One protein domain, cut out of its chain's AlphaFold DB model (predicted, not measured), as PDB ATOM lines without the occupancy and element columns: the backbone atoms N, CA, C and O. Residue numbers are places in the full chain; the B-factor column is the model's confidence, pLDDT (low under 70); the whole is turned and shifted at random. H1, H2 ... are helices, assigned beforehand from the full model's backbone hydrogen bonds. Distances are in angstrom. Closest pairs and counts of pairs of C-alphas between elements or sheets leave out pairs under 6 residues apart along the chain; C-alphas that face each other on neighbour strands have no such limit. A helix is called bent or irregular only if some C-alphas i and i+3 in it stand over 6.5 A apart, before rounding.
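What this domain is: This is residues 31 to 236 of the 1147 residues of an uncharacterized protein of Diploscapter pachys (UniProt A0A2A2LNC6). This is an elongated row of mostly short helices, zigzagging from H1 at one end to H9 at the other, with H5 in the middle and the hairpin of H10 and H11 packed on H5. H12 crosses H8b, and residues 177 to 193 run back from H9 to H10. The printed part has 206 residues with twelve named helices, H1 to H12 along the chain, and no named strand: the class is all helix. H3, H4, H5, H10 and H11 form an up-and-down bundle, each running against the one before it. The whole is compact, with a radius of gyration of the C-alphas of 18.5 A, and spans 61 by 37 by 29 A.

How they stand to each other: Start at H1, residues 31 to 44, which touches no helix but is near H2, residues 49 to 54, and H3, residues 62 to 71. H4, residues 77 to 87, touches H2, closest C-alphas Leu 79 and Val 49 at 4.8 A, and forms a hairpin with H3, closest Gly 87 and Thr 66 at 4.7 A. Next find the hub, H5, residues 95 to 111, touching six helices; with H4 it is a hairpin through its residues 101 to 108, closest C-alphas Ala 105 and Ile 84 at 6.0 A. H6, residues 115 to 121, touches residues 107 to 111 of H5 at a steep tilt of 53 degrees, closest C-alphas Tyr 118 and Cys 111 at 5.7 A. H8, residues 139 to 163, was assigned as one helix by its hydrogen bonds but is bent, C-alphas 148 and 151 being 8.7 A apart; its arms are H8a, 139 to 148, and H8b, 151 to 163. H7, residues 126 to 135, forms a hairpin with H8a, closest C-alphas Leu 133 and Leu 142 at 5.6 A. H9, residues 170 to 176, is close to but not clearly touching H8b, closest C-alphas Leu 176 and Leu 161 at 7.3 A. H10, residues 194 to 206, touches H5 at a shallow tilt of 14 degrees, opposite ways, closest C-alphas Tyr 195 and Arg 106 at 5.6 A. It forms a hairpin with H11, residues 208 to 219, closest C-alphas Ala 203 and Ala 211 at 4.2 A. H12, residues 226 to 232, touches H8b about perpendicular, at 82 degrees, closest C-alphas Ile 229 and Ala 159 at 5.5 A. Every O i to N i+4 pair is within hydrogen-bond range in H1, H3, H4, H5, H6, H7, H11 and H12; the others have 1 of 2 in H2, 5 of 6 in H8a, 8 of 9 in H10, 4 of 9 in H8b and 1 of 3 in H9, where O i to N i+3 pairs within range number 6 of 10 in H8b and 2 of 4 in H9.

Where its parts are: Find C-alpha 31 at (200.901, 328.074, 191.151), where H1 begins; it runs 20.3 A. H5 starts at C-alpha 95, (183.879, 323.871, 177.680), and runs 24.4 A. H8b covers 19.5 A and H10 18.4 A. H8b and H9 are irregular, C-alphas 155 and 158, and 172 and 175, each being 8.2 A apart. H12 ends at C-alpha 232, (152.822, 315.262, 184.653).

The domain as a whole: The two farthest C-alphas, of Val 33 and Asp 181, are 62.5 A apart. The printed part has no cut; its one long link, from H9 to H10, has 17 residues. The mean pLDDT of the printed part is 88.2, and residues 167 to 168 and 223 to 224 are under 70.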
ATOM      1  N   ASP A  31     202.283 328.564 191.197       81.12
ATOM      2  CA  ASP A  31     200.901 328.074 191.151       81.12
ATOM      3  C   ASP A  31     200.637 327.104 192.311       81.12
ATOM      4  O   ASP A  31     199.657 327.253 193.038       81.12
ATOM      5  N   THR A  32     201.529 326.134 192.527       83.69
ATOM      6  CA  THR A  32     201.444 325.158 193.625       83.69
ATOM      7  C   THR A  32     201.444 325.831 195.005       83.69
ATOM      8  O   THR A  32     200.658 325.441 195.873       83.69
ATOM      9  N   VAL A  33     202.250 326.878 195.211       84.94
ATOM     10  CA  VAL A  33     202.250 327.655 196.467       84.94
ATOM     11  C   VAL A  33     200.917 328.388 196.667       84.94
ATOM     12  O   VAL A  33     200.292 328.239 197.717       84.94
ATOM     13  N   SER A  34     200.433 329.120 195.655       86.88
ATOM     14  CA  SER A  34     199.155 329.850 195.720       86.88
ATOM     15  C   SER A  34     197.943 328.922 195.890       86.88
ATOM     16  O   SER A  34     197.015 329.247 196.633       86.88
ATOM     17  N   LYS A  35     197.958 327.739 195.262       91.38
ATOM     18  CA  LYS A  35     196.937 326.691 195.442       91.38
ATOM     19  C   LYS A  35     196.886 326.200 196.890       91.38
ATOM     20  O   LYS A  35     195.802 326.116 197.468       91.38
ATOM     21  N   ASN A  36     198.042 325.929 197.499       87.31
ATOM     22  CA  ASN A  36     198.129 325.496 198.896       87.31
ATOM     23  C   ASN A  36     197.682 326.594 199.880       87.31
ATOM     24  O   ASN A  36     196.972 326.294 200.841       87.31
ATOM     25  N   GLU A  37     198.033 327.863 199.629       89.44
ATOM     26  CA  GLU A  37     197.570 329.005 200.433       89.44
ATOM     27  C   GLU A  37     196.038 329.141 200.393       89.44
ATOM     28  O   GLU A  37     195.398 329.292 201.438       89.44
ATOM     29  N   TRP A  38     195.432 329.011 199.206       92.38
ATOM     30  CA  TRP A  38     193.975 329.039 199.060       92.38
ATOM     31  C   TRP A  38     193.286 327.915 199.841       92.38
ATOM     32  O   TRP A  38     192.333 328.174 200.578       92.38
ATOM     33  N   MET A  39     193.770 326.675 199.703       87.44
ATOM     34  CA  MET A  39     193.179 325.514 200.378       87.44
ATOM     35  C   MET A  39     193.260 325.639 201.905       87.44
ATOM     36  O   MET A  39     192.268 325.382 202.584       87.44
ATOM     37  N   ALA A  40     194.382 326.121 202.449       86.44
ATOM     38  CA  ALA A  40     194.523 326.352 203.887       86.44
ATOM     39  C   ALA A  40     193.519 327.398 204.416       86.44
ATOM     40  O   ALA A  40     192.879 327.177 205.443       86.44
ATOM     41  N   LEU A  41     193.327 328.510 203.695       87.19
ATOM     42  CA  LEU A  41     192.342 329.543 204.054       87.19
ATOM     43  C   LEU A  41     190.887 329.073 203.875       87.19
ATOM     44  O   LEU A  41     189.986 329.572 204.556       87.19
ATOM     45  N   ALA A  42     190.640 328.128 202.963       83.06
ATOM     46  CA  ALA A  42     189.342 327.481 202.803       83.06
ATOM     47  C   ALA A  42     189.026 326.559 203.994       83.06
ATOM     48  O   ALA A  42     187.920 326.630 204.530       83.06
ATOM     49  N   GLU A  43     189.997 325.759 204.451       80.81
ATOM     50  CA  GLU A  43     189.854 324.873 205.617       80.81
ATOM     51  C   GLU A  43     189.642 325.637 206.936       80.81
ATOM     52  O   GLU A  43     188.866 325.185 207.779       80.81
ATOM     53  N   THR A  44     190.272 326.805 207.125       80.94
ATOM     54  CA  THR A  44     190.020 327.654 208.310       80.94
ATOM     55  C   THR A  44     188.732 328.478 208.211       80.94
ATOM     56  O   THR A  44     188.271 329.018 209.219       80.94
ATOM     57  N   GLY A  45     188.129 328.578 207.021       78.44
ATOM     58  CA  GLY A  45     186.965 329.429 206.757       78.44
ATOM     59  C   GLY A  45     187.281 330.931 206.718       78.44
ATOM     60  O   GLY A  45     186.363 331.750 206.769       78.44
ATOM     61  N   GLU A  46     188.559 331.310 206.623       83.56
ATOM     62  CA  GLU A  46     189.037 332.701 206.701       83.56
ATOM     63  C   GLU A  46     189.090 333.419 205.337       83.56
ATOM     64  O   GLU A  46     189.570 334.552 205.244       83.56
ATOM     65  N   LEU A  47     188.583 332.795 204.265       89.12
ATOM     66  CA  LEU A  47     188.507 333.414 202.938       89.12
ATOM     67  C   LEU A  47     187.676 334.708 202.931       89.12
ATOM     68  O   LEU A  47     186.567 334.790 203.462       89.12
ATOM     69  N   GLN A  48     188.205 335.722 202.244       89.75
ATOM     70  CA  GLN A  48     187.579 337.030 202.052       89.75
ATOM     71  C   GLN A  48     187.670 337.451 200.583       89.75
ATOM     72  O   GLN A  48     188.531 336.978 199.847       89.75
ATOM     73  N   VAL A  49     186.825 338.402 200.167       89.94
ATOM     74  CA  VAL A  49     186.775 338.941 198.788       89.94
ATOM     75  C   VAL A  49     188.162 339.358 198.266       89.94
ATOM     76  O   VAL A  49     188.485 339.130 197.104       89.94
ATOM     77  N   GLY A  50     189.021 339.916 199.126       86.31
ATOM     78  CA  GLY A  50     190.386 340.300 198.750       86.31
ATOM     79  C   GLY A  50     191.281 339.127 198.327       86.31
ATOM     80  O   GLY A  50     192.158 339.308 197.488       86.31
ATOM     81  N   HIS A  51     191.047 337.919 198.849       91.88
ATOM     82  CA  HIS A  51     191.866 336.742 198.544       91.88
ATOM     83  C   HIS A  51     191.634 336.250 197.109       91.88
ATOM     84  O   HIS A  51     192.574 335.776 196.480       91.88
ATOM     85  N   VAL A  52     190.432 336.450 196.547       89.62
ATOM     86  CA  VAL A  52     190.144 336.164 195.126       89.62
ATOM     87  C   VAL A  52     191.138 336.912 194.234       89.62
ATOM     88  O   VAL A  52     191.814 336.314 193.401       89.62
ATOM     89  N   ARG A  53     191.304 338.220 194.470       86.88
ATOM     90  CA  ARG A  53     192.207 339.074 193.685       86.88
ATOM     91  C   ARG A  53     193.689 338.882 194.008       86.88
ATOM     92  O   ARG A  53     194.522 339.134 193.143       86.88
ATOM     93  N   ASN A  54     194.018 338.485 195.234       86.38
ATOM     94  CA  ASN A  54     195.408 338.379 195.677       86.38
ATOM     95  C   ASN A  54     196.029 336.996 195.419       86.38
ATOM     96  O   ASN A  54     197.244 336.932 195.279       86.38
ATOM     97  N   ILE A  55     195.219 335.929 195.364       89.38
ATOM     98  CA  ILE A  55     195.681 334.535 195.256       89.38
ATOM     99  C   ILE A  55     195.203 333.887 193.948       89.38
ATOM    100  O   ILE A  55     196.018 333.405 193.173       89.38
ATOM    101  N   LEU A  56     193.899 333.891 193.642       89.44
ATOM    102  CA  LEU A  56     193.415 333.177 192.447       89.44
ATOM    103  C   LEU A  56     193.897 333.823 191.137       89.44
ATOM    104  O   LEU A  56     194.204 333.116 190.184       89.44
ATOM    105  N   HIS A  57     194.064 335.148 191.111       87.44
ATOM    106  CA  HIS A  57     194.653 335.866 189.971       87.44
ATOM    107  C   HIS A  57     196.166 335.636 189.759       87.44
ATOM    108  O   HIS A  57     196.678 336.079 188.729       87.44
ATOM    109  N   SER A  58     196.901 335.013 190.694       86.12
ATOM    110  CA  SER A  58     198.322 334.670 190.488       86.12
ATOM    111  C   SER A  58     198.543 333.260 189.937       86.12
ATOM    112  O   SER A  58     199.673 332.941 189.576       86.12
ATOM    113  N   ILE A  59     197.486 332.448 189.851       89.19
ATOM    114  CA  ILE A  59     197.513 331.058 189.382       89.19
ATOM    115  C   ILE A  59     197.294 331.031 187.859       89.19
ATOM    116  O   ILE A  59     196.354 331.636 187.340       89.19
ATOM    117  N   GLN A  60     198.171 330.343 187.130       85.56
ATOM    118  CA  GLN A  60     198.120 330.182 185.673       85.56
ATOM    119  C   GLN A  60     197.167 329.060 185.236       85.56
ATOM    120  O   GLN A  60     196.597 329.128 184.144       85.56
ATOM    121  N   ASP A  61     196.967 328.049 186.081       88.75
ATOM    122  CA  ASP A  61     195.987 326.976 185.901       88.75
ATOM    123  C   ASP A  61     194.539 327.484 186.062       88.75
ATOM    124  O   ASP A  61     193.896 327.326 187.104       88.75
ATOM    125  N   GLN A  62     194.020 328.120 185.007       87.19
ATOM    126  CA  GLN A  62     192.663 328.676 184.993       87.19
ATOM    127  C   GLN A  62     191.569 327.609 185.132       87.19
ATOM    128  O   GLN A  62     190.486 327.930 185.607       87.19
ATOM    129  N   GLU A  63     191.823 326.352 184.752       91.56
ATOM    130  CA  GLU A  63     190.835 325.280 184.905       91.56
ATOM    131  C   GLU A  63     190.650 324.917 186.384       91.56
ATOM    132  O   GLU A  63     189.515 324.891 186.869       91.56
ATOM    133  N   TRP A  64     191.746 324.770 187.136       92.69
ATOM    134  CA  TRP A  64     191.685 324.646 188.595       92.69
ATOM    135  C   TRP A  64     191.025 325.868 189.246       92.69
ATOM    136  O   TRP A  64     190.176 325.704 190.123       92.69
ATOM    137  N   VAL A  65     191.350 327.090 188.801       91.44
ATOM    138  CA  VAL A  65     190.749 328.319 189.354       91.44
ATOM    139  C   VAL A  65     189.235 328.364 189.122       91.44
ATOM    140  O   VAL A  65     188.497 328.610 190.075       91.44
ATOM    141  N   THR A  66     188.740 328.084 187.911       91.50
ATOM    142  CA  THR A  66     187.291 328.069 187.644       91.50
ATOM    143  C   THR A  66     186.577 326.997 188.476       91.50
ATOM    144  O   THR A  66     185.528 327.283 189.059       91.50
ATOM    145  N   ILE A  67     187.166 325.801 188.623       92.19
ATOM    146  CA  ILE A  67     186.646 324.741 189.507       92.19
ATOM    147  C   ILE A  67     186.569 325.226 190.962       92.19
ATOM    148  O   ILE A  67     185.546 325.048 191.626       92.19
ATOM    149  N   VAL A  68     187.607 325.892 191.469       92.56
ATOM    150  CA  VAL A  68     187.643 326.430 192.839       92.56
ATOM    151  C   VAL A  68     186.623 327.551 193.059       92.56
ATOM    152  O   VAL A  68     185.975 327.587 194.114       92.56
ATOM    153  N   CYS A  69     186.407 328.415 192.066       93.00
ATOM    154  CA  CYS A  69     185.399 329.473 192.124       93.00
ATOM    155  C   CYS A  69     183.979 328.927 192.334       93.00
ATOM    156  O   CYS A  69     183.256 329.445 193.184       93.00
ATOM    157  N   GLY A  70     183.588 327.866 191.621       88.56
ATOM    158  CA  GLY A  70     182.259 327.266 191.783       88.56
ATOM    159  C   GLY A  70     182.136 326.261 192.939       88.56
ATOM    160  O   GLY A  70     181.020 326.006 193.394       88.56
ATOM    161  N   THR A  71     183.244 325.703 193.453       91.94
ATOM    162  CA  THR A  71     183.221 324.684 194.531       91.94
ATOM    163  C   THR A  71     183.428 325.220 195.949       91.94
ATOM    164  O   THR A  71     182.949 324.579 196.880       91.94
ATOM    165  N   THR A  72     184.040 326.391 196.158       91.44
ATOM    166  CA  THR A  72     184.305 326.955 197.506       91.44
ATOM    167  C   THR A  72     183.038 327.025 198.383       91.44
ATOM    168  O   THR A  72     182.006 327.515 197.927       91.44
ATOM    169  N   GLU A  73     183.087 326.567 199.644       88.81
ATOM    170  CA  GLU A  73     181.895 326.370 200.514       88.81
ATOM    171  C   GLU A  73     181.657 327.449 201.585       88.81
ATOM    172  O   GLU A  73     180.784 327.312 202.440       88.81
ATOM    173  N   VAL A  74     182.383 328.569 201.536       88.31
ATOM    174  CA  VAL A  74     182.247 329.640 202.536       88.31
ATOM    175  C   VAL A  74     180.904 330.386 202.370       88.31
ATOM    176  O   VAL A  74     180.666 330.960 201.301       88.31
ATOM    177  N   PRO A  75     180.030 330.447 203.402       87.06
ATOM    178  CA  PRO A  75     178.681 331.022 203.316       87.06
ATOM    179  C   PRO A  75     178.689 332.558 203.422       87.06
ATOM    180  O   PRO A  75     178.133 333.152 204.346       87.06
ATOM    181  N   ASN A  76     179.338 333.214 202.461       88.56
ATOM    182  CA  ASN A  76     179.516 334.663 202.390       88.56
ATOM    183  C   ASN A  76     179.123 335.160 200.988       88.56
ATOM    184  O   ASN A  76     179.845 334.913 200.025       88.56
ATOM    185  N   PHE A  77     177.975 335.840 200.860       89.56
ATOM    186  CA  PHE A  77     177.438 336.254 199.553       89.56
ATOM    187  C   PHE A  77     178.404 337.148 198.741       89.56
ATOM    188  O   PHE A  77     178.659 336.809 197.587       89.56
ATOM    189  N   PRO A  78     179.010 338.223 199.296       92.25
ATOM    190  CA  PRO A  78     180.030 339.000 198.585       92.25
ATOM    191  C   PRO A  78     181.227 338.183 198.076       92.25
ATOM    192  O   PRO A  78     181.713 338.450 196.979       92.25
ATOM    193  N   LEU A  79     181.702 337.193 198.843       91.94
ATOM    194  CA  LEU A  79     182.781 336.298 198.410       91.94
ATOM    195  C   LEU A  79     182.321 335.373 197.281       91.94
ATOM    196  O   LEU A  79     182.981 335.323 196.251       91.94
ATOM    197  N   GLN A  80     181.188 334.685 197.449       93.38
ATOM    198  CA  GLN A  80     180.648 333.776 196.433       93.38
ATOM    199  C   GLN A  80     180.370 334.515 195.123       93.38
ATOM    200  O   GLN A  80     180.783 334.053 194.064       93.38
ATOM    201  N   LYS A  81     179.796 335.724 195.184       92.81
ATOM    202  CA  LYS A  81     179.664 336.574 193.999       92.81
ATOM    203  C   LYS A  81     181.022 336.922 193.384       92.81
ATOM    204  O   LYS A  81     181.188 336.745 192.187       92.81
ATOM    205  N   SER A  82     182.009 337.353 194.173       93.88
ATOM    206  CA  SER A  82     183.339 337.682 193.635       93.88
ATOM    207  C   SER A  82     184.085 336.481 193.041       93.88
ATOM    208  O   SER A  82     184.948 336.689 192.192       93.88
ATOM    209  N   LEU A  83     183.802 335.257 193.497       93.94
ATOM    210  CA  LEU A  83     184.336 334.023 192.920       93.94
ATOM    211  C   LEU A  83     183.673 333.716 191.579       93.94
ATOM    212  O   LEU A  83     184.366 333.485 190.594       93.94
ATOM    213  N   ILE A  84     182.342 333.768 191.525       93.88
ATOM    214  CA  ILE A  84     181.569 333.520 190.306       93.88
ATOM    215  C   ILE A  84     181.842 334.582 189.232       93.88
ATOM    216  O   ILE A  84     182.203 334.211 188.119       93.88
ATOM    217  N   ASP A  85     181.786 335.875 189.578       92.56
ATOM    218  CA  ASP A  85     182.102 337.003 188.682       92.56
ATOM    219  C   ASP A  85     183.529 336.897 188.090       92.56
ATOM    220  O   ASP A  85     183.802 337.449 187.023       92.56
ATOM    221  N   TYR A  86     184.454 336.212 188.780       93.25
ATOM    222  CA  TYR A  86     185.795 335.930 188.265       93.25
ATOM    223  C   TYR A  86     185.844 334.630 187.447       93.25
ATOM    224  O   TYR A  86     186.421 334.623 186.362       93.25
ATOM    225  N   GLY A  87     185.214 333.550 187.917       91.25
ATOM    226  CA  GLY A  87     185.222 332.235 187.271       91.25
ATOM    227  C   GLY A  87     184.619 332.227 185.863       91.25
ATOM    228  O   GLY A  87     185.170 331.564 184.986       91.25
ATOM    229  N   THR A  88     183.556 333.003 185.627       91.00
ATOM    230  CA  THR A  88     182.955 333.209 184.293       91.00
ATOM    231  C   THR A  88     183.848 334.035 183.358       91.00
ATOM    232  O   THR A  88     183.833 333.857 182.144       91.00
ATOM    233  N   SER A  89     184.715 334.899 183.902       89.62
ATOM    234  CA  SER A  89     185.639 335.722 183.101       89.62
ATOM    235  C   SER A  89     186.847 334.956 182.524       89.62
ATOM    236  O   SER A  89     187.607 335.516 181.726       89.62
ATOM    237  N   LEU A  90     187.051 333.689 182.912       87.06
ATOM    238  CA  LEU A  90     188.232 332.891 182.563       87.06
ATOM    239  C   LEU A  90     188.066 332.147 181.231       87.06
ATOM    240  O   LEU A  90     187.460 331.079 181.124       87.06
ATOM    241  N   SER A  91     188.667 332.710 180.183       78.19
ATOM    242  CA  SER A  91     188.479 332.245 178.808       78.19
ATOM    243  C   SER A  91     189.243 330.969 178.432       78.19
ATOM    244  O   SER A  91     188.916 330.390 177.392       78.19
ATOM    245  N   SER A  92     190.204 330.475 179.229       81.56
ATOM    246  CA  SER A  92     190.998 329.279 178.872       81.56
ATOM    247  C   SER A  92     190.578 327.962 179.541       81.56
ATOM    248  O   SER A  92     191.196 326.942 179.251       81.56
ATOM    249  N   ALA A  93     189.547 327.945 180.393       86.56
ATOM    250  CA  ALA A  93     188.991 326.701 180.945       86.56
ATOM    251  C   ALA A  93     188.305 325.833 179.861       86.56
ATOM    252  O   ALA A  93     187.915 326.345 178.800       86.56
ATOM    253  N   SER A  94     188.130 324.530 180.109       90.56
ATOM    254  CA  SER A  94     187.416 323.634 179.186       90.56
ATOM    255  C   SER A  94     185.921 323.973 179.070       90.56
ATOM    256  O   SER A  94     185.331 324.609 179.945       90.56
ATOM    257  N   ILE A  95     185.291 323.560 177.964       91.62
ATOM    258  CA  ILE A  95     183.879 323.871 177.680       91.62
ATOM    259  C   ILE A  95     182.916 323.312 178.752       91.62
ATOM    260  O   ILE A  95     182.061 324.078 179.197       91.62
ATOM    261  N   PRO A  96     183.071 322.073 179.271       92.88
ATOM    262  CA  PRO A  96     182.223 321.583 180.362       92.88
ATOM    263  C   PRO A  96     182.352 322.401 181.655       92.88
ATOM    264  O   PRO A  96     181.350 322.672 182.314       92.88
ATOM    265  N   VAL A  97     183.569 322.844 181.995       92.25
ATOM    266  CA  VAL A  97     183.830 323.681 183.179       92.25
ATOM    267  C   VAL A  97     183.244 325.090 183.006       92.25
ATOM    268  O   VAL A  97     182.704 325.643 183.964       92.25
ATOM    269  N   LYS A  98     183.259 325.644 181.784       92.06
ATOM    270  CA  LYS A  98     182.578 326.908 181.442       92.06
ATOM    271  C   LYS A  98     181.058 326.810 181.562       92.06
ATOM    272  O   LYS A  98     180.453 327.619 182.256       92.06
ATOM    273  N   ILE A  99     180.446 325.797 180.947       94.00
ATOM    274  CA  ILE A  99     178.994 325.567 181.036       94.00
ATOM    275  C   ILE A  99     178.570 325.414 182.504       94.00
ATOM    276  O   ILE A  99     177.593 326.023 182.937       94.00
ATOM    277  N   TRP A 100     179.342 324.671 183.302       94.12
ATOM    278  CA  TRP A 100     179.077 324.509 184.728       94.12
ATOM    279  C   TRP A 100     179.232 325.806 185.546       94.12
ATOM    280  O   TRP A 100     178.388 326.060 186.409       94.12
ATOM    281  N   ILE A 101     180.247 326.650 185.304       94.12
ATOM    282  CA  ILE A 101     180.405 327.900 186.076       94.12
ATOM    283  C   ILE A 101     179.354 328.954 185.695       94.12
ATOM    284  O   ILE A 101     178.819 329.608 186.590       94.12
ATOM    285  N   GLU A 102     178.970 329.060 184.417       93.38
ATOM    286  CA  GLU A 102     177.859 329.920 183.969       93.38
ATOM    287  C   GLU A 102     176.515 329.444 184.543       93.38
ATOM    288  O   GLU A 102     175.714 330.233 185.047       93.38
ATOM    289  N   HIS A 103     176.284 328.130 184.569       94.12
ATOM    290  CA  HIS A 103     175.124 327.546 185.237       94.12
ATOM    291  C   HIS A 103     175.126 327.806 186.757       94.12
ATOM    292  O   HIS A 103     174.097 328.151 187.342       94.12
ATOM    293  N   THR A 104     176.291 327.721 187.401       93.44
ATOM    294  CA  THR A 104     176.459 328.062 188.823       93.44
ATOM    295  C   THR A 104     176.164 329.551 189.070       93.44
ATOM    296  O   THR A 104     175.517 329.900 190.061       93.44
ATOM    297  N   ALA A 105     176.549 330.431 188.138       92.38
ATOM    298  CA  ALA A 105     176.226 331.856 188.171       92.38
ATOM    299  C   ALA A 105     174.719 332.123 188.038       92.38
ATOM    300  O   ALA A 105     174.158 332.895 188.820       92.38
ATOM    301  N   ARG A 106     174.048 331.409 187.126       92.00
ATOM    302  CA  ARG A 106     172.588 331.421 186.948       92.00
ATOM    303  C   ARG A 106     171.844 331.067 188.242       92.00
ATOM    304  O   ARG A 106     170.886 331.747 188.606       92.00
ATOM    305  N   ILE A 107     172.315 330.060 188.985       91.88
ATOM    306  CA  ILE A 107     171.729 329.688 190.285       91.88
ATOM    307  C   ILE A 107     172.000 330.755 191.354       91.88
ATOM    308  O   ILE A 107     171.095 331.082 192.129       91.88
ATOM    309  N   LEU A 108     173.207 331.333 191.402       91.31
ATOM    310  CA  LEU A 108     173.523 332.418 192.340       91.31
ATOM    311  C   LEU A 108     172.650 333.660 192.094       91.31
ATOM    312  O   LEU A 108     172.213 334.293 193.056       91.31
ATOM    313  N   ALA A 109     172.349 333.984 190.833       88.12
ATOM    314  CA  ALA A 109     171.451 335.079 190.470       88.12
ATOM    315  C   ALA A 109     170.025 334.859 191.011       88.12
ATOM    316  O   ALA A 109     169.498 335.727 191.714       88.12
ATOM    317  N   ALA A 110     169.450 333.672 190.784       85.88
ATOM    318  CA  ALA A 110     168.120 333.315 191.281       85.88
ATOM    319  C   ALA A 110     168.053 333.292 192.824       85.88
ATOM    320  O   ALA A 110     167.137 333.860 193.426       85.88
ATOM    321  N   CYS A 111     169.056 332.705 193.490       86.06
ATOM    322  CA  CYS A 111     169.148 332.690 194.956       86.06
ATOM    323  C   CYS A 111     169.352 334.100 195.543       86.06
ATOM    324  O   CYS A 111     168.828 334.408 196.618       86.06
ATOM    325  N   HIS A 112     170.035 334.990 194.812       82.19
ATOM    326  CA  HIS A 112     170.393 336.345 195.241       82.19
ATOM    327  C   HIS A 112     171.186 336.289 196.561       82.19
ATOM    328  O   HIS A 112     172.133 335.516 196.685       82.19
ATOM    329  N   VAL A 113     170.821 337.089 197.566       77.56
ATOM    330  CA  VAL A 113     171.546 337.170 198.849       77.56
ATOM    331  C   VAL A 113     171.479 335.910 199.727       77.56
ATOM    332  O   VAL A 113     172.232 335.840 200.701       77.56
ATOM    333  N   ASP A 114     170.627 334.918 199.427       83.56
ATOM    334  CA  ASP A 114     170.605 333.665 200.195       83.56
ATOM    335  C   ASP A 114     171.729 332.714 199.758       83.56
ATOM    336  O   ASP A 114     171.556 331.759 198.998       83.56
ATOM    337  N   VAL A 115     172.917 332.989 200.294       87.00
ATOM    338  CA  VAL A 115     174.116 332.177 200.082       87.00
ATOM    339  C   VAL A 115     174.008 330.769 200.682       87.00
ATOM    340  O   VAL A 115     174.725 329.874 200.240       87.00
ATOM    341  N   LYS A 116     173.127 330.534 201.667       86.06
ATOM    342  CA  LYS A 116     172.951 329.199 202.263       86.06
ATOM    343  C   LYS A 116     172.127 328.308 201.346       86.06
ATOM    344  O   LYS A 116     172.521 327.169 201.096       86.06
ATOM    345  N   LEU A 117     171.033 328.850 200.812       85.25
ATOM    346  CA  LEU A 117     170.244 328.209 199.768       85.25
ATOM    347  C   LEU A 117     171.127 327.913 198.552       85.25
ATOM    348  O   LEU A 117     171.261 326.751 198.183       85.25
ATOM    349  N   TYR A 118     171.830 328.924 198.025       91.19
ATOM    350  CA  TYR A 118     172.774 328.769 196.911       91.19
ATOM    351  C   TYR A 118     173.785 327.633 197.138       91.19
ATOM    352  O   TYR A 118     173.874 326.733 196.309       91.19
ATOM    353  N   LEU A 119     174.513 327.617 198.262       89.44
ATOM    354  CA  LEU A 119     175.513 326.572 198.527       89.44
ATOM    355  C   LEU A 119     174.914 325.160 198.594       89.44
ATOM    356  O   LEU A 119     175.589 324.205 198.212       89.44
ATOM    357  N   THR A 120     173.658 325.046 199.033       88.75
ATOM    358  CA  THR A 120     172.908 323.783 199.093       88.75
ATOM    359  C   THR A 120     172.468 323.313 197.702       88.75
ATOM    360  O   THR A 120     172.478 322.116 197.434       88.75
ATOM    361  N   VAL A 121     172.099 324.236 196.802       88.25
ATOM    362  CA  VAL A 121     171.414 323.902 195.537       88.25
ATOM    363  C   VAL A 121     172.232 324.126 194.260       88.25
ATOM    364  O   VAL A 121     171.825 323.655 193.208       88.25
ATOM    365  N   ARG A 122     173.408 324.764 194.319       91.06
ATOM    366  CA  ARG A 122     174.300 325.080 193.172       91.06
ATOM    367  C   ARG A 122     174.773 323.905 192.293       91.06
ATOM    368  O   ARG A 122     175.523 324.124 191.350       91.06
ATOM    369  N   ARG A 123     174.414 322.662 192.630       89.94
ATOM    370  CA  ARG A 123     174.693 321.453 191.827       89.94
ATOM    371  C   ARG A 123     173.443 320.877 191.141       89.94
ATOM    372  O   ARG A 123     173.588 320.004 190.285       89.94
ATOM    373  N   LYS A 124     172.251 321.352 191.518       92.69
ATOM    374  CA  LYS A 124     170.967 320.985 190.913       92.69
ATOM    375  C   LYS A 124     170.795 321.674 189.566       92.69
ATOM    376  O   LYS A 124     171.270 322.791 189.397       92.69
ATOM    377  N   THR A 125     170.103 321.037 188.633       93.88
ATOM    378  CA  THR A 125     169.728 321.650 187.347       93.88
ATOM    379  C   THR A 125     168.669 322.746 187.542       93.88
ATOM    380  O   THR A 125     168.134 322.930 188.639       93.88
ATOM    381  N   CYS A 126     168.348 323.506 186.486       93.25
ATOM    382  CA  CYS A 126     167.346 324.578 186.591       93.25
ATOM    383  C   CYS A 126     165.963 324.028 186.991       93.25
ATOM    384  O   CYS A 126     165.288 324.596 187.852       93.25
ATOM    385  N   LEU A 127     165.576 322.886 186.414       94.31
ATOM    386  CA  LEU A 127     164.330 322.192 186.732       94.31
ATOM    387  C   LEU A 127     164.330 321.584 188.143       94.31
ATOM    388  O   LEU A 127     163.370 321.780 188.886       94.31
ATOM    389  N   GLU A 128     165.406 320.905 188.551       93.25
ATOM    390  CA  GLU A 128     165.531 320.363 189.914       93.25
ATOM    391  C   GLU A 128     165.461 321.457 190.985       93.25
ATOM    392  O   GLU A 128     164.886 321.249 192.054       93.25
ATOM    393  N   LEU A 129     166.035 322.632 190.710       92.94
ATOM    394  CA  LEU A 129     165.932 323.789 191.590       92.94
ATOM    395  C   LEU A 129     164.495 324.327 191.648       92.94
ATOM    396  O   LEU A 129     164.016 324.643 192.734       92.94
ATOM    397  N   ALA A 130     163.789 324.404 190.517       93.81
ATOM    398  CA  ALA A 130     162.392 324.833 190.491       93.81
ATOM    399  C   ALA A 130     161.484 323.889 191.303       93.81
ATOM    400  O   ALA A 130     160.670 324.354 192.101       93.81
ATOM    401  N   ILE A 131     161.681 322.574 191.160       88.69
ATOM    402  CA  ILE A 131     160.984 321.535 191.931       88.69
ATOM    403  C   ILE A 131     161.298 321.679 193.428       88.69
ATOM    404  O   ILE A 131     160.380 321.849 194.224       88.69
ATOM    405  N   TYR A 132     162.575 321.738 193.816       85.56
ATOM    406  CA  TYR A 132     162.984 321.890 195.220       85.56
ATOM    407  C   TYR A 132     162.428 323.166 195.885       85.56
ATOM    408  O   TYR A 132     162.058 323.168 197.063       85.56
ATOM    409  N   LEU A 133     162.345 324.277 195.145       83.69
ATOM    410  CA  LEU A 133     161.765 325.525 195.653       83.69
ATOM    411  C   LEU A 133     160.233 325.465 195.765       83.69
ATOM    412  O   LEU A 133     159.676 326.160 196.615       83.69
ATOM    413  N   ALA A 134     159.560 324.630 194.970       82.31
ATOM    414  CA  ALA A 134     158.138 324.330 195.126       82.31
ATOM    415  C   ALA A 134     157.884 323.413 196.338       82.31
ATOM    416  O   ALA A 134     157.074 323.768 197.194       82.31
ATOM    417  N   GLU A 135     158.642 322.318 196.481       80.19
ATOM    418  CA  GLU A 135     158.597 321.389 197.632       80.19
ATOM    419  C   GLU A 135     158.797 322.105 198.975       80.19
ATOM    420  O   GLU A 135     158.163 321.776 199.978       80.19
ATOM    421  N   THR A 136     159.673 323.113 198.996       74.56
ATOM    422  CA  THR A 136     159.965 323.936 200.180       74.56
ATOM    423  C   THR A 136     159.087 325.189 200.301       74.56
ATOM    424  O   THR A 136     159.318 326.004 201.196       74.56
ATOM    425  N   ALA A 137     158.086 325.360 199.425       75.50
ATOM    426  CA  ALA A 137     157.184 326.518 199.351       75.50
ATOM    427  C   ALA A 137     157.903 327.891 199.302       75.50
ATOM    428  O   ALA A 137     157.374 328.923 199.721       75.50
ATOM    429  N   ASN A 138     159.126 327.931 198.762       80.12
ATOM    430  CA  ASN A 138     159.959 329.127 198.644       80.12
ATOM    431  C   ASN A 138     159.571 329.942 197.394       80.12
ATOM    432  O   ASN A 138     160.391 330.221 196.513       80.12
ATOM    433  N   PHE A 139     158.296 330.343 197.324       83.88
ATOM    434  CA  PHE A 139     157.709 331.055 196.183       83.88
ATOM    435  C   PHE A 139     158.476 332.333 195.819       83.88
ATOM    436  O   PHE A 139     158.643 332.647 194.645       83.88
ATOM    437  N   ALA A 140     159.038 333.038 196.806       85.31
ATOM    438  CA  ALA A 140     159.843 334.235 196.569       85.31
ATOM    439  C   ALA A 140     161.121 333.963 195.753       85.31
ATOM    440  O   ALA A 140     161.593 334.854 195.053       85.31
ATOM    441  N   THR A 141     161.702 332.761 195.829       86.31
ATOM    442  CA  THR A 141     162.874 332.373 195.020       86.31
ATOM    443  C   THR A 141     162.457 331.641 193.751       86.31
ATOM    444  O   THR A 141     163.020 331.915 192.694       86.31
ATOM    445  N   LEU A 142     161.417 330.805 193.825       91.00
ATOM    446  CA  LEU A 142     160.826 330.139 192.665       91.00
ATOM    447  C   LEU A 142     160.365 331.154 191.606       91.00
ATOM    448  O   LEU A 142     160.750 331.036 190.448       91.00
ATOM    449  N   ASN A 143     159.642 332.205 192.003       91.06
ATOM    450  CA  ASN A 143     159.169 333.247 191.085       91.06
ATOM    451  C   ASN A 143     160.321 333.956 190.352       91.06
ATOM    452  O   ASN A 143     160.184 334.269 189.175       91.06
ATOM    453  N   ARG A 144     161.459 334.190 191.024       89.81
ATOM    454  CA  ARG A 144     162.645 334.833 190.424       89.81
ATOM    455  C   ARG A 144     163.375 333.895 189.468       89.81
ATOM    456  O   ARG A 144     163.758 334.312 188.381       89.81
ATOM    457  N   LEU A 145     163.512 332.620 189.838       92.00
ATOM    458  CA  LEU A 145     164.042 331.589 188.945       92.00
ATOM    459  C   LEU A 145     163.184 331.471 187.676       92.00
ATOM    460  O   LEU A 145     163.728 331.465 186.578       92.00
ATOM    461  N   LEU A 146     161.858 331.429 187.826       92.31
ATOM    462  CA  LEU A 146     160.904 331.357 186.720       92.31
ATOM    463  C   LEU A 146     160.963 332.601 185.830       92.31
ATOM    464  O   LEU A 146     161.106 332.455 184.619       92.31
ATOM    465  N   ALA A 147     160.939 333.806 186.410       90.88
ATOM    466  CA  ALA A 147     161.078 335.063 185.671       90.88
ATOM    467  C   ALA A 147     162.331 335.075 184.781       90.88
ATOM    468  O   ALA A 147     162.266 335.490 183.629       90.88
ATOM    469  N   GLN A 148     163.452 334.570 185.301       89.81
ATOM    470  CA  GLN A 148     164.755 334.578 184.633       89.81
ATOM    471  C   GLN A 148     165.000 333.366 183.710       89.81
ATOM    472  O   GLN A 148     166.041 333.305 183.059       89.81
ATOM    473  N   ASN A 149     164.114 332.360 183.673       91.06
ATOM    474  CA  ASN A 149     164.351 331.096 182.949       91.06
ATOM    475  C   ASN A 149     163.087 330.516 182.276       91.06
ATOM    476  O   ASN A 149     163.049 329.321 181.970       91.06
ATOM    477  N   MET A 150     162.049 331.333 182.052       88.88
ATOM    478  CA  MET A 150     160.725 330.885 181.592       88.88
ATOM    479  C   MET A 150     160.775 330.054 180.300       88.88
ATOM    480  O   MET A 150     160.085 329.041 180.202       88.88
ATOM    481  N   GLU A 151     161.638 330.422 179.348       86.88
ATOM    482  CA  GLU A 151     161.821 329.706 178.073       86.88
ATOM    483  C   GLU A 151     162.285 328.249 178.248       86.88
ATOM    484  O   GLU A 151     161.970 327.395 177.423       86.88
ATOM    485  N   VAL A 152     163.006 327.954 179.336       88.94
ATOM    486  CA  VAL A 152     163.567 326.627 179.625       88.94
ATOM    487  C   VAL A 152     162.626 325.807 180.505       88.94
ATOM    488  O   VAL A 152     162.232 324.701 180.138       88.94
ATOM    489  N   ILE A 153     162.258 326.337 181.677       90.94
ATOM    490  CA  ILE A 153     161.511 325.573 182.691       90.94
ATOM    491  C   ILE A 153     159.989 325.766 182.626       90.94
ATOM    492  O   ILE A 153     159.257 325.004 183.256       90.94
ATOM    493  N   GLY A 154     159.481 326.709 181.822       89.50
ATOM    494  CA  GLY A 154     158.043 326.960 181.671       89.50
ATOM    495  C   GLY A 154     157.258 325.751 181.149       89.50
ATOM    496  O   GLY A 154     156.134 325.516 181.590       89.50
ATOM    497  N   LYS A 155     157.873 324.908 180.302       91.00
ATOM    498  CA  LYS A 155     157.267 323.651 179.813       91.00
ATOM    499  C   LYS A 155     157.030 322.595 180.908       91.00
ATOM    500  O   LYS A 155     156.296 321.643 180.669       91.00
ATOM    501  N   TYR A 156     157.597 322.777 182.105       93.94
ATOM    502  CA  TYR A 156     157.405 321.902 183.269       93.94
ATOM    503  C   TYR A 156     156.433 322.469 184.315       93.94
ATOM    504  O   TYR A 156     156.394 321.982 185.447       93.94
ATOM    505  N   GLN A 157     155.633 323.482 183.960       94.06
ATOM    506  CA  GLN A 157     154.683 324.153 184.858       94.06
ATOM    507  C   GLN A 157     153.889 323.192 185.753       94.06
ATOM    508  O   GLN A 157     153.860 323.377 186.968       94.06
ATOM    509  N   LEU A 158     153.259 322.163 185.177       95.75
ATOM    510  CA  LEU A 158     152.419 321.239 185.944       95.75
ATOM    511  C   LEU A 158     153.231 320.369 186.912       95.75
ATOM    512  O   LEU A 158     152.732 320.050 187.985       95.75
ATOM    513  N   ALA A 159     154.485 320.026 186.594       94.12
ATOM    514  CA  ALA A 159     155.355 319.305 187.523       94.12
ATOM    515  C   ALA A 159     155.824 320.209 188.676       94.12
ATOM    516  O   ALA A 159     155.819 319.776 189.827       94.12
ATOM    517  N   ILE A 160     156.141 321.477 188.393       93.94
ATOM    518  CA  ILE A 160     156.490 322.480 189.413       93.94
ATOM    519  C   ILE A 160     155.288 322.741 190.341       93.94
ATOM    520  O   ILE A 160     155.452 322.774 191.557       93.94
ATOM    521  N   LEU A 161     154.069 322.843 189.798       94.62
ATOM    522  CA  LEU A 161     152.832 322.935 190.586       94.62
ATOM    523  C   LEU A 161     152.557 321.665 191.409       94.62
ATOM    524  O   LEU A 161     152.123 321.757 192.555       94.62
ATOM    525  N   ASN A 162     152.819 320.478 190.854       94.12
ATOM    526  CA  ASN A 162     152.646 319.207 191.564       94.12
ATOM    527  C   ASN A 162     153.642 319.047 192.725       94.12
ATOM    528  O   ASN A 162     153.307 318.421 193.728       94.12
ATOM    529  N   ALA A 163     154.845 319.608 192.593       86.50
ATOM    530  CA  ALA A 163     155.890 319.583 193.614       86.50
ATOM    531  C   ALA A 163     155.577 320.467 194.839       86.50
ATOM    532  O   ALA A 163     156.140 320.248 195.907       86.50
ATOM    533  N   ILE A 164     154.657 321.434 194.726       82.81
ATOM    534  CA  ILE A 164     154.144 322.180 195.887       82.81
ATOM    535  C   ILE A 164     153.485 321.182 196.862       82.81
ATOM    536  O   ILE A 164     152.717 320.331 196.404       82.81
ATOM    537  N   PRO A 165     153.689 321.268 198.191       77.31
ATOM    538  CA  PRO A 165     152.999 320.398 199.142       77.31
ATOM    539  C   PRO A 165     151.472 320.551 199.088       77.31
ATOM    540  O   PRO A 165     150.949 321.665 199.022       77.31
ATOM    541  N   CYS A 166     150.740 319.440 199.181       73.56
ATOM    542  CA  CYS A 166     149.274 319.414 199.111       73.56
ATOM    543  C   CYS A 166     148.552 320.212 200.213       73.56
ATOM    544  O   CYS A 166     147.383 320.549 200.057       73.56
ATOM    545  N   CYS A 167     149.234 320.543 201.312       63.09
ATOM    546  CA  CYS A 167     148.688 321.369 202.390       63.09
ATOM    547  C   CYS A 167     148.732 322.884 202.121       63.09
ATOM    548  O   CYS A 167     148.274 323.641 202.966       63.09
ATOM    549  N   ILE A 168     149.302 323.350 201.003       68.44
ATOM    550  CA  ILE A 168     149.355 324.784 200.681       68.44
ATOM    551  C   ILE A 168     148.072 325.204 199.931       68.44
ATOM    552  O   ILE A 168     147.806 324.639 198.865       68.44
ATOM    553  N   PRO A 169     147.316 326.215 200.415       75.06
ATOM    554  CA  PRO A 169     146.190 326.806 199.686       75.06
ATOM    555  C   PRO A 169     146.571 327.285 198.285       75.06
ATOM    556  O   PRO A 169     147.650 327.855 198.091       75.06
ATOM    557  N   ALA A 170     145.676 327.077 197.323       82.25
ATOM    558  CA  ALA A 170     145.872 327.404 195.916       82.25
ATOM    559  C   ALA A 170     145.962 328.918 195.676       82.25
ATOM    560  O   ALA A 170     146.709 329.352 194.798       82.25
ATOM    561  N   GLU A 171     145.302 329.728 196.513       81.94
ATOM    562  CA  GLU A 171     145.455 331.192 196.524       81.94
ATOM    563  C   GLU A 171     146.927 331.644 196.662       81.94
ATOM    564  O   GLU A 171     147.323 332.654 196.080       81.94
ATOM    565  N   ASN A 172     147.784 330.883 197.364       77.62
ATOM    566  CA  ASN A 172     149.200 331.240 197.557       77.62
ATOM    567  C   ASN A 172     150.072 331.051 196.300       77.62
ATOM    568  O   ASN A 172     151.209 331.529 196.270       77.62
ATOM    569  N   TYR A 173     149.573 330.340 195.285       88.00
ATOM    570  CA  TYR A 173     150.283 330.075 194.031       88.00
ATOM    571  C   TYR A 173     149.423 330.297 192.778       88.00
ATOM    572  O   TYR A 173     149.766 329.789 191.711       88.00
ATOM    573  N   GLU A 174     148.354 331.102 192.860       92.50
ATOM    574  CA  GLU A 174     147.485 331.418 191.710       92.50
ATOM    575  C   GLU A 174     148.281 331.951 190.504       92.50
ATOM    576  O   GLU A 174     148.016 331.584 189.361       92.50
ATOM    577  N   HIS A 175     149.309 332.771 190.741       90.50
ATOM    578  CA  HIS A 175     150.165 333.326 189.686       90.50
ATOM    579  C   HIS A 175     150.994 332.265 188.938       90.50
ATOM    580  O   HIS A 175     151.490 332.536 187.844       90.50
ATOM    581  N   LEU A 176     151.139 331.057 189.496       92.56
ATOM    582  CA  LEU A 176     151.754 329.901 188.835       92.56
ATOM    583  C   LEU A 176     150.741 329.048 188.056       92.56
ATOM    584  O   LEU A 176     151.159 328.155 187.320       92.56
ATOM    585  N   LEU A 177     149.433 329.290 188.204       93.56
ATOM    586  CA  LEU A 177     148.382 328.567 187.490       93.56
ATOM    587  C   LEU A 177     148.152 329.171 186.088       93.56
ATOM    588  O   LEU A 177     148.212 330.397 185.933       93.56
ATOM    589  N   PRO A 178     147.867 328.336 185.070       92.06
ATOM    590  CA  PRO A 178     147.538 328.803 183.729       92.06
ATOM    591  C   PRO A 178     146.131 329.414 183.691       92.06
ATOM    592  O   PRO A 178     145.289 329.134 184.548       92.06
ATOM    593  N   ARG A 179     145.849 330.215 182.660       91.81
ATOM    594  CA  ARG A 179     144.521 330.789 182.385       91.81
ATOM    595  C   ARG A 179     144.122 330.566 180.936       91.81
ATOM    596  O   ARG A 179     144.981 330.500 180.066       91.81
ATOM    597  N   THR A 180     142.821 330.514 180.660       89.75
ATOM    598  CA  THR A 180     142.315 330.419 179.277       89.75
ATOM    599  C   THR A 180     142.309 331.761 178.528       89.75
ATOM    600  O   THR A 180     142.050 331.781 177.326       89.75
ATOM    601  N   ASP A 181     142.628 332.875 179.203       87.06
ATOM    602  CA  ASP A 181     142.756 334.221 178.621       87.06
ATOM    603  C   ASP A 181     144.207 334.641 178.297       87.06
ATOM    604  O   ASP A 181     144.434 335.775 177.868       87.06
ATOM    605  N   SER A 182     145.187 333.742 178.468       84.50
ATOM    606  CA  SER A 182     146.607 334.027 178.239       84.50
ATOM    607  C   SER A 182     147.336 332.884 177.531       84.50
ATOM    608  O   SER A 182     147.246 331.734 177.945       84.50
ATOM    609  N   ASP A 183     148.138 333.218 176.515       79.50
ATOM    610  CA  ASP A 183     149.053 332.271 175.857       79.50
ATOM    611  C   ASP A 183     150.323 331.985 176.694       79.50
ATOM    612  O   ASP A 183     151.144 331.148 176.314       79.50
ATOM    613  N   LYS A 184     150.528 332.690 177.820       80.94
ATOM    614  CA  LYS A 184     151.648 332.432 178.738       80.94
ATOM    615  C   LYS A 184     151.328 331.260 179.672       80.94
ATOM    616  O   LYS A 184     150.214 331.208 180.188       80.94
ATOM    617  N   PRO A 185     152.304 330.384 179.993       78.94
ATOM    618  CA  PRO A 185     152.089 329.327 180.978       78.94
ATOM    619  C   PRO A 185     151.781 329.917 182.361       78.94
ATOM    620  O   PRO A 185     150.768 329.584 182.969       78.94
ATOM    621  N   MET A 186     152.616 330.842 182.847       88.00
ATOM    622  CA  MET A 186     152.519 331.429 184.188       88.00
ATOM    623  C   MET A 186     152.353 332.951 184.131       88.00
ATOM    624  O   MET A 186     152.858 333.615 183.224       88.00
ATOM    625  N   GLN A 187     151.716 333.519 185.154       87.56
ATOM    626  CA  GLN A 187     151.500 334.960 185.311       87.56
ATOM    627  C   GLN A 187     152.707 335.627 185.992       87.56
ATOM    628  O   GLN A 187     152.595 336.241 187.054       87.56
ATOM    629  N   ILE A 188     153.886 335.473 185.388       86.81
ATOM    630  CA  ILE A 188     155.148 336.057 185.853       86.81
ATOM    631  C   ILE A 188     155.686 337.015 184.781       86.81
ATOM    632  O   ILE A 188     155.634 336.728 183.583       86.81
ATOM    633  N   GLU A 189     156.191 338.172 185.212       86.75
ATOM    634  CA  GLU A 189     156.937 339.085 184.343       86.75
ATOM    635  C   GLU A 189     158.338 338.504 184.092       86.75
ATOM    636  O   GLU A 189     159.053 338.170 185.033       86.75
ATOM    637  N   GLU A 190     158.713 338.337 182.822       85.88
ATOM    638  CA  GLU A 190     160.010 337.770 182.433       85.88
ATOM    639  C   GLU A 190     161.144 338.784 182.639       85.88
ATOM    640  O   GLU A 190     161.058 339.941 182.218       85.88
ATOM    641  N   GLU A 191     162.230 338.332 183.266       87.56
ATOM    642  CA  GLU A 191     163.443 339.104 183.527       87.56
ATOM    643  C   GLU A 191     164.572 338.655 182.590       87.56
ATOM    644  O   GLU A 191     164.834 337.465 182.421       87.56
ATOM    645  N   LEU A 192     165.286 339.617 182.001       81.81
ATOM    646  CA  LEU A 192     166.355 339.350 181.039       81.81
ATOM    647  C   LEU A 192     167.592 338.772 181.754       81.81
ATOM    648  O   LEU A 192     168.234 339.456 182.554       81.81
ATOM    649  N   ASN A 193     167.916 337.510 181.464       81.12
ATOM    650  CA  ASN A 193     168.942 336.731 182.155       81.12
ATOM    651  C   ASN A 193     170.211 336.542 181.291       81.12
ATOM    652  O   ASN A 193     170.230 335.659 180.434       81.12
ATOM    653  N   PRO A 194     171.310 337.282 181.544       83.19
ATOM    654  CA  PRO A 194     172.513 337.231 180.702       83.19
ATOM    655  C   PRO A 194     173.265 335.888 180.764       83.19
ATOM    656  O   PRO A 194     174.078 335.589 179.886       83.19
ATOM    657  N   TYR A 195     173.006 335.065 181.785       88.06
ATOM    658  CA  TYR A 195     173.566 333.715 181.882       88.06
ATOM    659  C   TYR A 195     172.829 332.726 180.969       88.06
ATOM    660  O   TYR A 195     173.404 331.713 180.583       88.06
ATOM    661  N   LEU A 196     171.577 333.019 180.591       85.00
ATOM    662  CA  LEU A 196     170.839 332.246 179.590       85.00
ATOM    663  C   LEU A 196     171.458 332.457 178.201       85.00
ATOM    664  O   LEU A 196     171.840 331.484 177.556       85.00
ATOM    665  N   ASP A 197     171.662 333.723 177.815       86.19
ATOM    666  CA  ASP A 197     172.339 334.111 176.570       86.19
ATOM    667  C   ASP A 197     173.746 333.492 176.481       86.19
ATOM    668  O   ASP A 197     174.120 332.909 175.464       86.19
ATOM    669  N   SER A 198     174.522 333.566 177.570       89.62
ATOM    670  CA  SER A 198     175.889 333.023 177.621       89.62
ATOM    671  C   SER A 198     175.922 331.497 177.471       89.62
ATOM    672  O   SER A 198     176.788 330.970 176.774       89.62
ATOM    673  N   LEU A 199     174.966 330.775 178.070       91.56
ATOM    674  CA  LEU A 199     174.836 329.322 177.902       91.56
ATOM    675  C   LEU A 199     174.382 328.939 176.484       91.56
ATOM    676  O   LEU A 199     174.885 327.957 175.941       91.56
ATOM    677  N   ALA A 200     173.492 329.718 175.862       89.19
ATOM    678  CA  ALA A 200     173.073 329.505 174.476       89.19
ATOM    679  C   ALA A 200     174.241 329.700 173.491       89.19
ATOM    680  O   ALA A 200     174.489 328.832 172.656       89.19
ATOM    681  N   ILE A 201     175.027 330.772 173.649       92.00
ATOM    682  CA  ILE A 201     176.237 331.017 172.844       92.00
ATOM    683  C   ILE A 201     177.258 329.883 173.030       92.00
ATOM    684  O   ILE A 201     177.819 329.390 172.052       92.00
ATOM    685  N   LEU A 202     177.473 329.410 174.267       90.75
ATOM    686  CA  LEU A 202     178.361 328.271 174.530       90.75
ATOM    687  C   LEU A 202     177.890 326.974 173.853       90.75
ATOM    688  O   LEU A 202     178.742 326.194 173.427       90.75
ATOM    689  N   ALA A 203     176.581 326.745 173.720       91.38
ATOM    690  CA  ALA A 203     176.036 325.618 172.965       91.38
ATOM    691  C   ALA A 203     176.248 325.779 171.447       91.38
ATOM    692  O   ALA A 203     176.776 324.867 170.806       91.38
ATOM    693  N   GLU A 204     175.890 326.934 170.875       92.38
ATOM    694  CA  GLU A 204     175.989 327.187 169.428       92.38
ATOM    695  C   GLU A 204     177.439 327.151 168.911       92.38
ATOM    696  O   GLU A 204     177.713 326.492 167.906       92.38
ATOM    697  N   ASP A 205     178.384 327.792 169.611       91.69
ATOM    698  CA  ASP A 205     179.784 327.896 169.166       91.69
ATOM    699  C   ASP A 205     180.583 326.580 169.302       91.69
ATOM    700  O   ASP A 205     181.640 326.441 168.681       91.69
ATOM    701  N   ASN A 206     180.126 325.617 170.120       89.62
ATOM    702  CA  ASN A 206     180.919 324.433 170.501       89.62
ATOM    703  C   ASN A 206     180.298 323.076 170.105       89.62
ATOM    704  O   ASN A 206     180.952 322.046 170.276       89.62
ATOM    705  N   GLY A 207     179.100 323.056 169.511       89.56
ATOM    706  CA  GLY A 207     178.516 321.871 168.868       89.56
ATOM    707  C   GLY A 207     177.696 320.948 169.782       89.56
ATOM    708  O   GLY A 207     177.413 321.265 170.934       89.56
ATOM    709  N   GLU A 208     177.286 319.793 169.241       88.31
ATOM    710  CA  GLU A 208     176.257 318.916 169.835       88.31
ATOM    711  C   GLU A 208     176.582 318.456 171.271       88.31
ATOM    712  O   GLU A 208     175.701 318.508 172.128       88.31
ATOM    713  N   ASP A 209     177.839 318.107 171.573       89.44
ATOM    714  CA  ASP A 209     178.267 317.717 172.930       89.44
ATOM    715  C   ASP A 209     178.097 318.859 173.956       89.44
ATOM    716  O   ASP A 209     177.772 318.623 175.121       89.44
ATOM    717  N   ALA A 210     178.308 320.112 173.534       90.38
ATOM    718  CA  ALA A 210     178.126 321.288 174.381       90.38
ATOM    719  C   ALA A 210     176.639 321.633 174.549       90.38
ATOM    720  O   ALA A 210     176.201 321.936 175.659       90.38
ATOM    721  N   ALA A 211     175.856 321.531 173.471       91.44
ATOM    722  CA  ALA A 211     174.411 321.736 173.501       91.44
ATOM    723  C   ALA A 211     173.705 320.728 174.425       91.44
ATOM    724  O   ALA A 211     172.927 321.141 175.284       91.44
ATOM    725  N   GLY A 212     174.040 319.436 174.328       91.69
ATOM    726  CA  GLY A 212     173.485 318.396 175.202       91.69
ATOM    727  C   GLY A 212     173.842 318.587 176.682       91.69
ATOM    728  O   GLY A 212     173.019 318.324 177.555       91.69
ATOM    729  N   LEU A 213     175.031 319.120 176.991       92.50
ATOM    730  CA  LEU A 213     175.403 319.447 178.373       92.50
ATOM    731  C   LEU A 213     174.650 320.682 178.906       92.50
ATOM    732  O   LEU A 213     174.286 320.717 180.082       92.50
ATOM    733  N   VAL A 214     174.382 321.684 178.063       93.94
ATOM    734  CA  VAL A 214     173.514 322.822 178.425       93.94
ATOM    735  C   VAL A 214     172.070 322.354 178.650       93.94
ATOM    736  O   VAL A 214     171.444 322.788 179.616       93.94
ATOM    737  N   GLU A 215     171.565 321.429 177.829       92.00
ATOM    738  CA  GLU A 215     170.264 320.772 178.015       92.00
ATOM    739  C   GLU A 215     170.213 319.980 179.338       92.00
ATOM    740  O   GLU A 215     169.274 320.147 180.119       92.00
ATOM    741  N   GLU A 216     171.269 319.236 179.690       92.44
ATOM    742  CA  GLU A 216     171.360 318.546 180.986       92.44
ATOM    743  C   GLU A 216     171.280 319.529 182.170       92.44
ATOM    744  O   GLU A 216     170.494 319.328 183.092       92.44
ATOM    745  N   TYR A 217     172.026 320.638 182.145       93.81
ATOM    746  CA  TYR A 217     171.960 321.666 183.198       93.81
ATOM    747  C   TYR A 217     170.664 322.504 183.182       93.81
ATOM    748  O   TYR A 217     170.357 323.217 184.148       93.81
ATOM    749  N   ASN A 218     169.883 322.432 182.108       92.94
ATOM    750  CA  ASN A 218     168.567 323.045 181.995       92.94
ATOM    751  C   ASN A 218     167.487 322.172 182.648       92.94
ATOM    752  O   ASN A 218     166.846 322.616 183.603       92.94
ATOM    753  N   GLU A 219     167.318 320.944 182.164       91.00
ATOM    754  CA  GLU A 219     166.157 320.092 182.464       91.00
ATOM    755  C   GLU A 219     166.491 318.647 182.855       91.00
ATOM    756  O   GLU A 219     165.587 317.859 183.131       91.00
ATOM    757  N   GLY A 220     167.777 318.295 182.946       89.19
ATOM    758  CA  GLY A 220     168.200 316.996 183.458       89.19
ATOM    759  C   GLY A 220     167.713 316.758 184.890       89.19
ATOM    760  O   GLY A 220     167.768 317.648 185.739       89.19
ATOM    761  N   ILE A 221     167.256 315.538 185.169       86.94
ATOM    762  CA  ILE A 221     166.896 315.082 186.515       86.94
ATOM    763  C   ILE A 221     167.957 314.073 186.958       86.94
ATOM    764  O   ILE A 221     168.043 312.971 186.418       86.94
ATOM    765  N   ARG A 222     168.783 314.478 187.922       81.62
ATOM    766  CA  ARG A 222     169.838 313.679 188.564       81.62
ATOM    767  C   ARG A 222     169.327 313.073 189.876       81.62
ATOM    768  O   ARG A 222     169.720 311.967 190.239       81.62
ATOM    769  N   GLU A 223     168.419 313.774 190.554       65.94
ATOM    770  CA  GLU A 223     167.723 313.359 191.772       65.94
ATOM    771  C   GLU A 223     166.198 313.403 191.555       65.94
ATOM    772  O   GLU A 223     165.594 314.474 191.583       65.94
ATOM    773  N   GLY A 224     165.554 312.244 191.358       68.81
ATOM    774  CA  GLY A 224     164.088 312.133 191.274       68.81
ATOM    775  C   GLY A 224     163.577 311.235 190.142       68.81
ATOM    776  O   GLY A 224     164.346 310.558 189.464       68.81
ATOM    777  N   ASN A 225     162.254 311.222 189.944       78.88
ATOM    778  CA  ASN A 225     161.584 310.404 188.929       78.88
ATOM    779  C   ASN A 225     161.350 311.194 187.627       78.88
ATOM    780  O   ASN A 225     160.321 311.852 187.453       78.88
ATOM    781  N   ALA A 226     162.311 311.120 186.702       86.00
ATOM    782  CA  ALA A 226     162.265 311.836 185.425       86.00
ATOM    783  C   ALA A 226     161.032 311.483 184.564       86.00
ATOM    784  O   ALA A 226     160.422 312.375 183.969       86.00
ATOM    785  N   GLU A 227     160.628 310.207 184.526       87.00
ATOM    786  CA  GLU A 227     159.468 309.757 183.740       87.00
ATOM    787  C   GLU A 227     158.157 310.364 184.261       87.00
ATOM    788  O   GLU A 227     157.284 310.741 183.481       87.00
ATOM    789  N   GLU A 228     158.024 310.504 185.580       87.56
ATOM    790  CA  GLU A 228     156.839 311.078 186.220       87.56
ATOM    791  C   GLU A 228     156.762 312.598 186.065       87.56
ATOM    792  O   GLU A 228     155.705 313.111 185.702       87.56
ATOM    793  N   ILE A 229     157.882 313.309 186.225       89.06
ATOM    794  CA  ILE A 229     157.980 314.750 185.930       89.06
ATOM    795  C   ILE A 229     157.559 315.019 184.477       89.06
ATOM    796  O   ILE A 229     156.722 315.893 184.211       89.06
ATOM    797  N   GLN A 230     158.079 314.220 183.540       88.94
ATOM    798  CA  GLN A 230     157.762 314.341 182.122       88.94
ATOM    799  C   GLN A 230     156.299 313.986 181.809       88.94
ATOM    800  O   GLN A 230     155.669 314.675 181.004       88.94
ATOM    801  N   LYS A 231     155.739 312.960 182.462       92.56
ATOM    802  CA  LYS A 231     154.329 312.558 182.344       92.56
ATOM    803  C   LYS A 231     153.379 313.635 182.872       92.56
ATOM    804  O   LYS A 231     152.414 313.965 182.190       92.56
ATOM    805  N   ILE A 232     153.652 314.206 184.048       93.00
ATOM    806  CA  ILE A 232     152.822 315.262 184.653       93.00
ATOM    807  C   ILE A 232     152.831 316.518 183.776       93.00
ATOM    808  O   ILE A 232     151.786 317.121 183.546       93.00
ATOM    809  N   SER A 233     153.984 316.868 183.205       92.19
ATOM    810  CA  SER A 233     154.127 318.026 182.307       92.19
ATOM    811  C   SER A 233     153.479 317.838 180.927       92.19
ATOM    812  O   SER A 233     153.378 318.796 180.169       92.19
ATOM    813  N   GLN A 234     153.015 316.627 180.602       92.19
ATOM    814  CA  GLN A 234     152.244 316.321 179.389       92.19
ATOM    815  C   GLN A 234     150.725 316.222 179.635       92.19
ATOM    816  O   GLN A 234     149.974 316.011 178.683       92.19
ATOM    817  N   MET A 235     150.253 316.363 180.879       94.44
ATOM    818  CA  MET A 235     148.818 316.378 181.198       94.44
ATOM    819  C   MET A 235     148.161 317.693 180.753       94.44
ATOM    820  O   MET A 235     148.810 318.735 180.698       94.44
ATOM    821  N   SER A 236     146.847 317.691 180.510       94.19
ATOM    822  CA  SER A 236     146.092 318.951 180.496       94.19
ATOM    823  C   SER A 236     145.907 319.492 181.920       94.19
ATOM    824  O   SER A 236     145.841 318.728 182.886       94.19
TER     825      SER A 236